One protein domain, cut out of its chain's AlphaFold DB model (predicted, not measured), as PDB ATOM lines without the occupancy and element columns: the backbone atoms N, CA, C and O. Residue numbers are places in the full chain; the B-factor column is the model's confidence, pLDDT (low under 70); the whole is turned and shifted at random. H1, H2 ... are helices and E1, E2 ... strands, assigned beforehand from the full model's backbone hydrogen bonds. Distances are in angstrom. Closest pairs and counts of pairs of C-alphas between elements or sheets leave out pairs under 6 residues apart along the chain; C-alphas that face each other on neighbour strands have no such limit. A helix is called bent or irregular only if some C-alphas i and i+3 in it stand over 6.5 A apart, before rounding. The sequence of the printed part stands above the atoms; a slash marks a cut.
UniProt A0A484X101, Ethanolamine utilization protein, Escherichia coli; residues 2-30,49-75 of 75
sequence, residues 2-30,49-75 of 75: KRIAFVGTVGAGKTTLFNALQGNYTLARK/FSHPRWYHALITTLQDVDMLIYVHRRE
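Overview. This is residues 2 to 30 and 49 to 75 of the 75 residues of the protein "Ethanolamine utilization protein" of Escherichia coli (UniProt A0A484X101). Two short parallel strands, E1 and E2, stand side by side as a small ribbon, with one helix off to each side of it: H1 near E1, and H2 at a distance on the other side, joined to E2 by residues 62 to 66. Both helices run back against the direction of E1, and the two strands stand between them, with H1 and H2 apart from each other, in a rather open frame. The printed part has 56 residues with two named helices and two named strands, in the order E1, H1, H2, E2 along the chain; the sheet's order is E1, E2, all parallel. The class is mixed, helices and strands, with under half of the residues in named elements. The whole is only just compact, close to loose, with a radius of gyration of the C-alphas of 12.1 A, and it spans 31 by 30 by 19 A.

Along the chain. Strand E1 is residues 4 to 7, 10.1 A from first to last C-alpha, and begins with C-alpha 4 at (-33.484, 38.969, -18.822). Strand E2 is residues 67 to 70, 9.8 A long, and ends with C-alpha 70 at (-38.428, 48.009, -15.858). Helix H1 is residues 14 to 20, 9.9 A long. Helix H2 is residues 52 to 61, 14.9 A long, and begins with C-alpha 52 at (-33.446, 50.730, 0.173). H2 is irregular: C-alphas 53 and 56 are 7.3 A apart.

Arrangement. E1 and E2 are parallel neighbours, with 24 degrees between their directions. C-alphas 4 and 67 face each other at 4.8 A, and C-alphas 7 and 70 at 5.0 A. N 5 and O 67 are within hydrogen-bond range at 2.9 A, and so are N 69 and O 5 at 2.8 A. The closest C-alphas of E1 and H1 are those of Phe 6 and Lys 14, 6.0 A apart, and the centres of the two elements are 10.2 A apart. H1 and E2 are only just apart, with their closest C-alphas at 8.5 A. H2 is apart from E1 and from H1. In H1 every O i to N i+4 pair is within hydrogen-bond range; in H2 4 of 6 are.

Size, cuts and confidence. The two C-alphas farthest apart are those of Gly 23 and Arg 53, at 33.5 A. Residues 31 to 48 are not printed, and C-alphas 30 and 49 are 14.3 A apart across this cut, which falls in the link from H1 to H2. Of the links that are printed whole, H2 to E2 is tight and E1 to H1 is short; no link is long. The mean pLDDT of the printed part is 93.2, and residue 75, the chain's last, is under 70.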
ATOM      1  N   LYS A   2     -28.893  35.330 -23.802       84.94
ATOM      2  CA  LYS A   2     -29.147  36.587 -23.085       84.94
ATOM      3  C   LYS A   2     -30.097  36.327 -21.918       84.94
ATOM      4  O   LYS A   2     -31.175  35.802 -22.169       84.94
ATOM      5  N   ARG A   3     -29.711  36.695 -20.700       91.75
ATOM      6  CA  ARG A   3     -30.535  36.606 -19.492       91.75
ATOM      7  C   ARG A   3     -31.303  37.905 -19.269       91.75
ATOM      8  O   ARG A   3     -30.703  38.982 -19.279       91.75
ATOM      9  N   ILE A   4     -32.612  37.810 -19.051       95.81
ATOM     10  CA  ILE A   4     -33.484  38.969 -18.822       95.81
ATOM     11  C   ILE A   4     -33.900  39.026 -17.350       95.81
ATOM     12  O   ILE A   4     -34.160  37.990 -16.747       95.81
ATOM     13  N   ALA A   5     -34.010  40.219 -16.764       97.00
ATOM     14  CA  ALA A   5     -34.618  40.402 -15.446       97.00
ATOM     15  C   ALA A   5     -35.711  41.470 -15.450       97.00
ATOM     16  O   ALA A   5     -35.549  42.540 -16.037       97.00
ATOM     17  N   PHE A   6     -36.799  41.201 -14.731       97.38
ATOM     18  CA  PHE A   6     -37.920  42.121 -14.556       97.38
ATOM     19  C   PHE A   6     -37.824  42.814 -13.199       97.38
ATOM     20  O   PHE A   6     -37.768  42.156 -12.161       97.38
ATOM     21  N   VAL A   7     -37.851  44.150 -13.188       96.75
ATOM     22  CA  VAL A   7     -37.764  44.967 -11.965       96.75
ATOM     23  C   VAL A   7     -38.835  46.054 -11.933       96.75
ATOM     24  O   VAL A   7     -39.381  46.440 -12.961       96.75
ATOM     25  N   GLY A   8     -39.168  46.540 -10.739       95.94
ATOM     26  CA  GLY A   8     -40.261  47.491 -10.527       95.94
ATOM     27  C   GLY A   8     -41.010  47.241  -9.223       95.94
ATOM     28  O   GLY A   8     -40.824  46.213  -8.566       95.94
ATOM     29  N   THR A   9     -41.872  48.178  -8.835       95.12
ATOM     30  CA  THR A   9     -42.556  48.171  -7.532       95.12
ATOM     31  C   THR A   9     -43.493  46.970  -7.344       95.12
ATOM     32  O   THR A   9     -43.827  46.225  -8.277       95.12
ATOM     33  N   VAL A  10     -43.913  46.739  -6.097       93.56
ATOM     34  CA  VAL A  10     -44.966  45.761  -5.783       93.56
ATOM     35  C   VAL A  10     -46.242  46.121  -6.553       93.56
ATOM     36  O   VAL A  10     -46.663  47.273  -6.572       93.56
ATOM     37  N   GLY A  11     -46.854  45.130  -7.205       93.25
ATOM     38  CA  GLY A  11     -48.079  45.336  -7.984       93.25
ATOM     39  C   GLY A  11     -47.880  45.979  -9.363       93.25
ATOM     40  O   GLY A  11     -48.872  46.281 -10.014       93.25
ATOM     41  N   ALA A  12     -46.639  46.153  -9.836       95.25
ATOM     42  CA  ALA A  12     -46.371  46.682 -11.177       95.25
ATOM     43  C   ALA A  12     -46.738  45.732 -12.333       95.25
ATOM     44  O   ALA A  12     -46.775  46.160 -13.478       95.25
ATOM     45  N   GLY A  13     -47.011  44.453 -12.051       95.50
ATOM     46  CA  GLY A  13     -47.344  43.453 -13.074       95.50
ATOM     47  C   GLY A  13     -46.148  42.665 -13.620       95.50
ATOM     48  O   GLY A  13     -46.290  42.000 -14.639       95.50
ATOM     49  N   LYS A  14     -44.989  42.700 -12.942       96.81
ATOM     50  CA  LYS A  14     -43.769  41.954 -13.319       96.81
ATOM     51  C   LYS A  14     -44.032  40.466 -13.543       96.81
ATOM     52  O   LYS A  14     -43.896  39.996 -14.661       96.81
ATOM     53  N   THR A  15     -44.523  39.775 -12.517       96.12
ATOM     54  CA  THR A  15     -44.834  38.339 -12.542       96.12
ATOM     55  C   THR A  15     -45.899  37.994 -13.581       96.12
ATOM     56  O   THR A  15     -45.810  36.980 -14.263       96.12
ATOM     57  N   THR A  16     -46.900  38.864 -13.759       96.00
ATOM     58  CA  THR A  16     -47.914  38.699 -14.810       96.00
ATOM     59  C   THR A  16     -47.280  38.740 -16.197       96.00
ATOM     60  O   THR A  16     -47.557  37.865 -17.012       96.00
ATOM     61  N   LEU A  17     -46.409  39.718 -16.462       95.56
ATOM     62  CA  LEU A  17     -45.698  39.832 -17.734       95.56
ATOM     63  C   LEU A  17     -44.704  38.678 -17.934       95.56
ATOM     64  O   LEU A  17     -44.669  38.088 -19.011       95.56
ATOM     65  N   PHE A  18     -43.952  38.321 -16.893       95.38
ATOM     66  CA  PHE A  18     -43.000  37.211 -16.881       95.38
ATOM     67  C   PHE A  18     -43.663  35.885 -17.266       95.38
ATOM     68  O   PHE A  18     -43.161  35.172 -18.133       95.38
ATOM     69  N   ASN A  19     -44.823  35.581 -16.679       94.56
ATOM     70  CA  ASN A  19     -45.585  34.372 -16.992       94.56
ATOM     71  C   ASN A  19     -46.204  34.435 -18.397       94.56
ATOM     72  O   ASN A  19     -46.113  33.466 -19.152       94.56
ATOM     73  N   ALA A  20     -46.783  35.579 -18.780       95.19
ATOM     74  CA  ALA A  20     -47.429  35.744 -20.082       95.19
ATOM     75  C   ALA A  20     -46.448  35.550 -21.251       95.19
ATOM     76  O   ALA A  20     -46.798  34.915 -22.245       95.19
ATOM     77  N   LEU A  21     -45.203  36.022 -21.117       93.50
ATOM     78  CA  LEU A  21     -44.146  35.817 -22.117       93.50
ATOM     79  C   LEU A  21     -43.743  34.343 -22.286       93.50
ATOM     80  O   LEU A  21     -43.189  33.976 -23.317       93.50
ATOM     81  N   GLN A  22     -44.066  33.495 -21.309       91.94
ATOM     82  CA  GLN A  22     -43.867  32.044 -21.354       91.94
ATOM     83  C   GLN A  22     -45.139  31.290 -21.777       91.94
ATOM     84  O   GLN A  22     -45.185  30.064 -21.732       91.94
ATOM     85  N   GLY A  23     -46.202  32.007 -22.158       94.44
ATOM     86  CA  GLY A  23     -47.500  31.419 -22.485       94.44
ATOM     87  C   GLY A  23     -48.313  30.959 -21.269       94.44
ATOM     88  O   GLY A  23     -49.339  30.302 -21.442       94.44
ATOM     89  N   ASN A  24     -47.897  31.306 -20.045       93.69
ATOM     90  CA  ASN A  24     -48.625  30.997 -18.819       93.69
ATOM     91  C   ASN A  24     -49.486  32.195 -18.385       93.69
ATOM     92  O   ASN A  24     -48.978  33.228 -17.960       93.69
ATOM     93  N   TYR A  25     -50.806  32.032 -18.432       92.94
ATOM     94  CA  TYR A  25     -51.777  33.074 -18.069       92.94
ATOM     95  C   TYR A  25     -52.494  32.797 -16.742       92.94
ATOM     96  O   TYR A  25     -53.544  33.374 -16.460       92.94
ATOM     97  N   THR A  26     -51.955  31.893 -15.922       91.25
ATOM     98  CA  THR A  26     -52.478  31.665 -14.572       91.25
ATOM     99  C   THR A  26     -52.341  32.923 -13.714       91.25
ATOM    100  O   THR A  26     -51.469  33.768 -13.935       91.25
ATOM    101  N   LEU A  27     -53.229  33.059 -12.723       88.38
ATOM    102  CA  LEU A  27     -53.215  34.204 -11.820       88.38
ATOM    103  C   LEU A  27     -51.857  34.294 -11.113       88.38
ATOM    104  O   LEU A  27     -51.498  33.418 -10.323       88.38
ATOM    105  N   ALA A  28     -51.130  35.377 -11.384       88.94
ATOM    106  CA  ALA A  28     -49.841  35.631 -10.764       88.94
ATOM    107  C   ALA A  28     -49.997  35.736  -9.241       88.94
ATOM    108  O   ALA A  28     -50.832  36.488  -8.729       88.94
ATOM    109  N   ARG A  29     -49.176  34.979  -8.513       87.31
ATOM    110  CA  ARG A  29     -49.080  35.074  -7.056       87.31
ATOM    111  C   ARG A  29     -47.987  36.066  -6.692       87.31
ATOM    112  O   ARG A  29     -47.089  36.337  -7.479       87.31
ATOM    113  N   LYS A  30     -48.080  36.635  -5.492       86.62
ATOM    114  CA  LYS A  30     -47.071  37.572  -5.004       86.62
ATOM    115  C   LYS A  30     -45.716  36.861  -4.884       86.62
ATOM    116  O   LYS A  30     -45.560  36.002  -4.020       86.62
ATOM    117  N   PHE A  49     -37.108  46.521  -5.190       94.31
ATOM    118  CA  PHE A  49     -37.134  47.834  -5.826       94.31
ATOM    119  C   PHE A  49     -37.699  48.918  -4.891       94.31
ATOM    120  O   PHE A  49     -37.278  50.071  -4.935       94.31
ATOM    121  N   SER A  50     -38.653  48.558  -4.026       92.56
ATOM    122  CA  SER A  50     -39.384  49.513  -3.182       92.56
ATOM    123  C   SER A  50     -38.683  49.907  -1.876       92.56
ATOM    124  O   SER A  50     -39.035  50.943  -1.320       92.56
ATOM    125  N   HIS A  51     -37.722  49.127  -1.365       94.06
ATOM    126  CA  HIS A  51     -37.079  49.425  -0.078       94.06
ATOM    127  C   HIS A  51     -35.550  49.478  -0.193       94.06
ATOM    128  O   HIS A  51     -34.941  48.467  -0.552       94.06
ATOM    129  N   PRO A  52     -34.902  50.581   0.238       93.38
ATOM    130  CA  PRO A  52     -33.446  50.730   0.173       93.38
ATOM    131  C   PRO A  52     -32.651  49.603   0.838       93.38
ATOM    132  O   PRO A  52     -31.594  49.211   0.352       93.38
ATOM    133  N   ARG A  53     -33.187  49.019   1.918       96.38
ATOM    134  CA  ARG A  53     -32.572  47.881   2.622       96.38
ATOM    135  C   ARG A  53     -32.334  46.666   1.714       96.38
ATOM    136  O   ARG A  53     -31.430  45.882   1.985       96.38
ATOM    137  N   TRP A  54     -33.133  46.504   0.662       94.44
ATOM    138  CA  TRP A  54     -33.070  45.358  -0.244       94.44
ATOM    139  C   TRP A  54     -32.324  45.649  -1.554       94.44
ATOM    140  O   TRP A  54     -32.184  44.750  -2.379       94.44
ATOM    141  N   TYR A  55     -31.776  46.856  -1.738       94.31
ATOM    142  CA  TYR A  55     -31.050  47.213  -2.963       94.31
ATOM    143  C   TYR A  55     -29.831  46.331  -3.203       94.31
ATOM    144  O   TYR A  55     -29.588  45.936  -4.336       94.31
ATOM    145  N   HIS A  56     -29.106  45.944  -2.152       95.12
ATOM    146  CA  HIS A  56     -27.990  45.009  -2.301       95.12
ATOM    147  C   HIS A  56     -28.440  43.653  -2.857       95.12
ATOM    148  O   HIS A  56     -27.791  43.127  -3.752       95.12
ATOM    149  N   ALA A  57     -29.575  43.118  -2.394       93.81
ATOM    150  CA  ALA A  57     -30.114  41.863  -2.916       93.81
ATOM    151  C   ALA A  57     -30.517  41.993  -4.394       93.81
ATOM    152  O   ALA A  57     -30.241  41.094  -5.188       93.81
ATOM    153  N   LEU A  58     -31.109  43.132  -4.774       94.19
ATOM    154  CA  LEU A  58     -31.430  43.436  -6.169       94.19
ATOM    155  C   LEU A  58     -30.171  43.500  -7.036       94.19
ATOM    156  O   LEU A  58     -30.087  42.804  -8.038       94.19
ATOM    157  N   ILE A  59     -29.182  44.300  -6.634       94.56
ATOM    158  CA  ILE A  59     -27.937  44.507  -7.385       94.56
ATOM    159  C   ILE A  59     -27.200  43.180  -7.585       94.56
ATOM    160  O   ILE A  59     -26.816  42.870  -8.709       94.56
ATOM    161  N   THR A  60     -27.064  42.366  -6.534       94.56
ATOM    162  CA  THR A  60     -26.414  41.049  -6.629       94.56
ATOM    163  C   THR A  60     -27.162  40.108  -7.574       94.56
ATOM    164  O   THR A  60     -26.538  39.392  -8.349       94.56
ATOM    165  N   THR A  61     -28.498  40.130  -7.559       91.88
ATOM    166  CA  THR A  61     -29.325  39.303  -8.457       91.88
ATOM    167  C   THR A  61     -29.140  39.693  -9.929       91.88
ATOM    168  O   THR A  61     -29.241  38.849 -10.816       91.88
ATOM    169  N   LEU A  62     -28.857  40.969 -10.195       93.56
ATOM    170  CA  LEU A  62     -28.724  41.525 -11.541       93.56
ATOM    171  C   LEU A  62     -27.310  41.412 -12.131       93.56
ATOM    172  O   LEU A  62     -27.116  41.805 -13.278       93.56
ATOM    173  N   GLN A  63     -26.330  40.895 -11.382       92.69
ATOM    174  CA  GLN A  63     -24.917  40.912 -11.781       92.69
ATOM    175  C   GLN A  63     -24.650  40.228 -13.136       92.69
ATOM    176  O   GLN A  63     -23.840  40.726 -13.913       92.69
ATOM    177  N   ASP A  64     -25.362  39.137 -13.434       88.19
ATOM    178  CA  ASP A  64     -25.188  38.340 -14.660       88.19
ATOM    179  C   ASP A  64     -26.372  38.492 -15.636       88.19
ATOM    180  O   ASP A  64     -26.702  37.572 -16.387       88.19
ATOM    181  N   VAL A  65     -27.080  39.623 -15.577       94.81
ATOM    182  CA  VAL A  65     -28.242  39.910 -16.427       94.81
ATOM    183  C   VAL A  65     -27.821  40.750 -17.631       94.81
ATOM    184  O   VAL A  65     -27.255  41.829 -17.480       94.81
ATOM    185  N   ASP A  66     -28.164  40.295 -18.839       95.88
ATOM    186  CA  ASP A  66     -27.863  40.998 -20.093       95.88
ATOM    187  C   ASP A  66     -28.876  42.104 -20.422       95.88
ATOM    188  O   ASP A  66     -28.567  43.048 -21.153       95.88
ATOM    189  N   MET A  67     -30.117  41.972 -19.940       95.38
ATOM    190  CA  MET A  67     -31.192  42.932 -20.185       95.38
ATOM    191  C   MET A  67     -32.080  43.110 -18.959       95.38
ATOM    192  O   MET A  67     -32.635  42.155 -18.423       95.38
ATOM    193  N   LEU A  68     -32.294  44.365 -18.577       96.12
ATOM    194  CA  LEU A  68     -33.202  44.735 -17.503       96.12
ATOM    195  C   LEU A  68     -34.477  45.357 -18.079       96.12
ATOM    196  O   LEU A  68     -34.421  46.336 -18.823       96.12
ATOM    197  N   ILE A  69     -35.627  44.796 -17.713       96.94
ATOM    198  CA  ILE A  69     -36.954  45.292 -18.075       96.94
ATOM    199  C   ILE A  69     -37.569  45.943 -16.840       96.94
ATOM    200  O   ILE A  69     -37.924  45.276 -15.867       96.94
ATOM    201  N   TYR A  70     -37.712  47.265 -16.886       96.88
ATOM    202  CA  TYR A  70     -38.428  48.009 -15.858       96.88
ATOM    203  C   TYR A  70     -39.930  48.010 -16.151       96.88
ATOM    204  O   TYR A  70     -40.371  48.495 -17.193       96.88
ATOM    205  N   VAL A  71     -40.716  47.486 -15.214       96.56
ATOM    206  CA  VAL A  71     -42.176  47.478 -15.278       96.56
ATOM    207  C   VAL A  71     -42.714  48.538 -14.326       96.56
ATOM    208  O   VAL A  71     -42.452  48.512 -13.121       96.56
ATOM    209  N   HIS A  72     -43.491  49.465 -14.876       94.56
ATOM    210  CA  HIS A  72     -44.058  50.591 -14.149       94.56
ATOM    211  C   HIS A  72     -45.584  50.535 -14.181       94.56
ATOM    212  O   HIS A  72     -46.186  50.411 -15.249       94.56
ATOM    213  N   ARG A  73     -46.218  50.663 -13.012       88.25
ATOM    214  CA  ARG A  73     -47.669  50.823 -12.919       88.25
ATOM    215  C   ARG A  73     -48.018  52.277 -13.210       88.25
ATOM    216  O   ARG A  73     -47.540  53.149 -12.496       88.25
ATOM    217  N   ARG A  74     -48.862  52.530 -14.214       83.25
ATOM    218  CA  ARG A  74     -49.528  53.834 -14.333       83.25
ATOM    219  C   ARG A  74     -50.464  54.013 -13.140       83.25
ATOM    220  O   ARG A  74     -51.246  53.104 -12.858       83.25
ATOM    221  N   GLU A  75     -50.306  55.133 -12.445       69.00
ATOM    222  CA  GLU A  75     -51.239  55.606 -11.415       69.00
ATOM    223  C   GLU A  75     -52.671  55.682 -11.956       69.00
ATOM    224  O   GLU A  75     -52.842  56.092 -13.131       69.00
TER     225      GLU A  75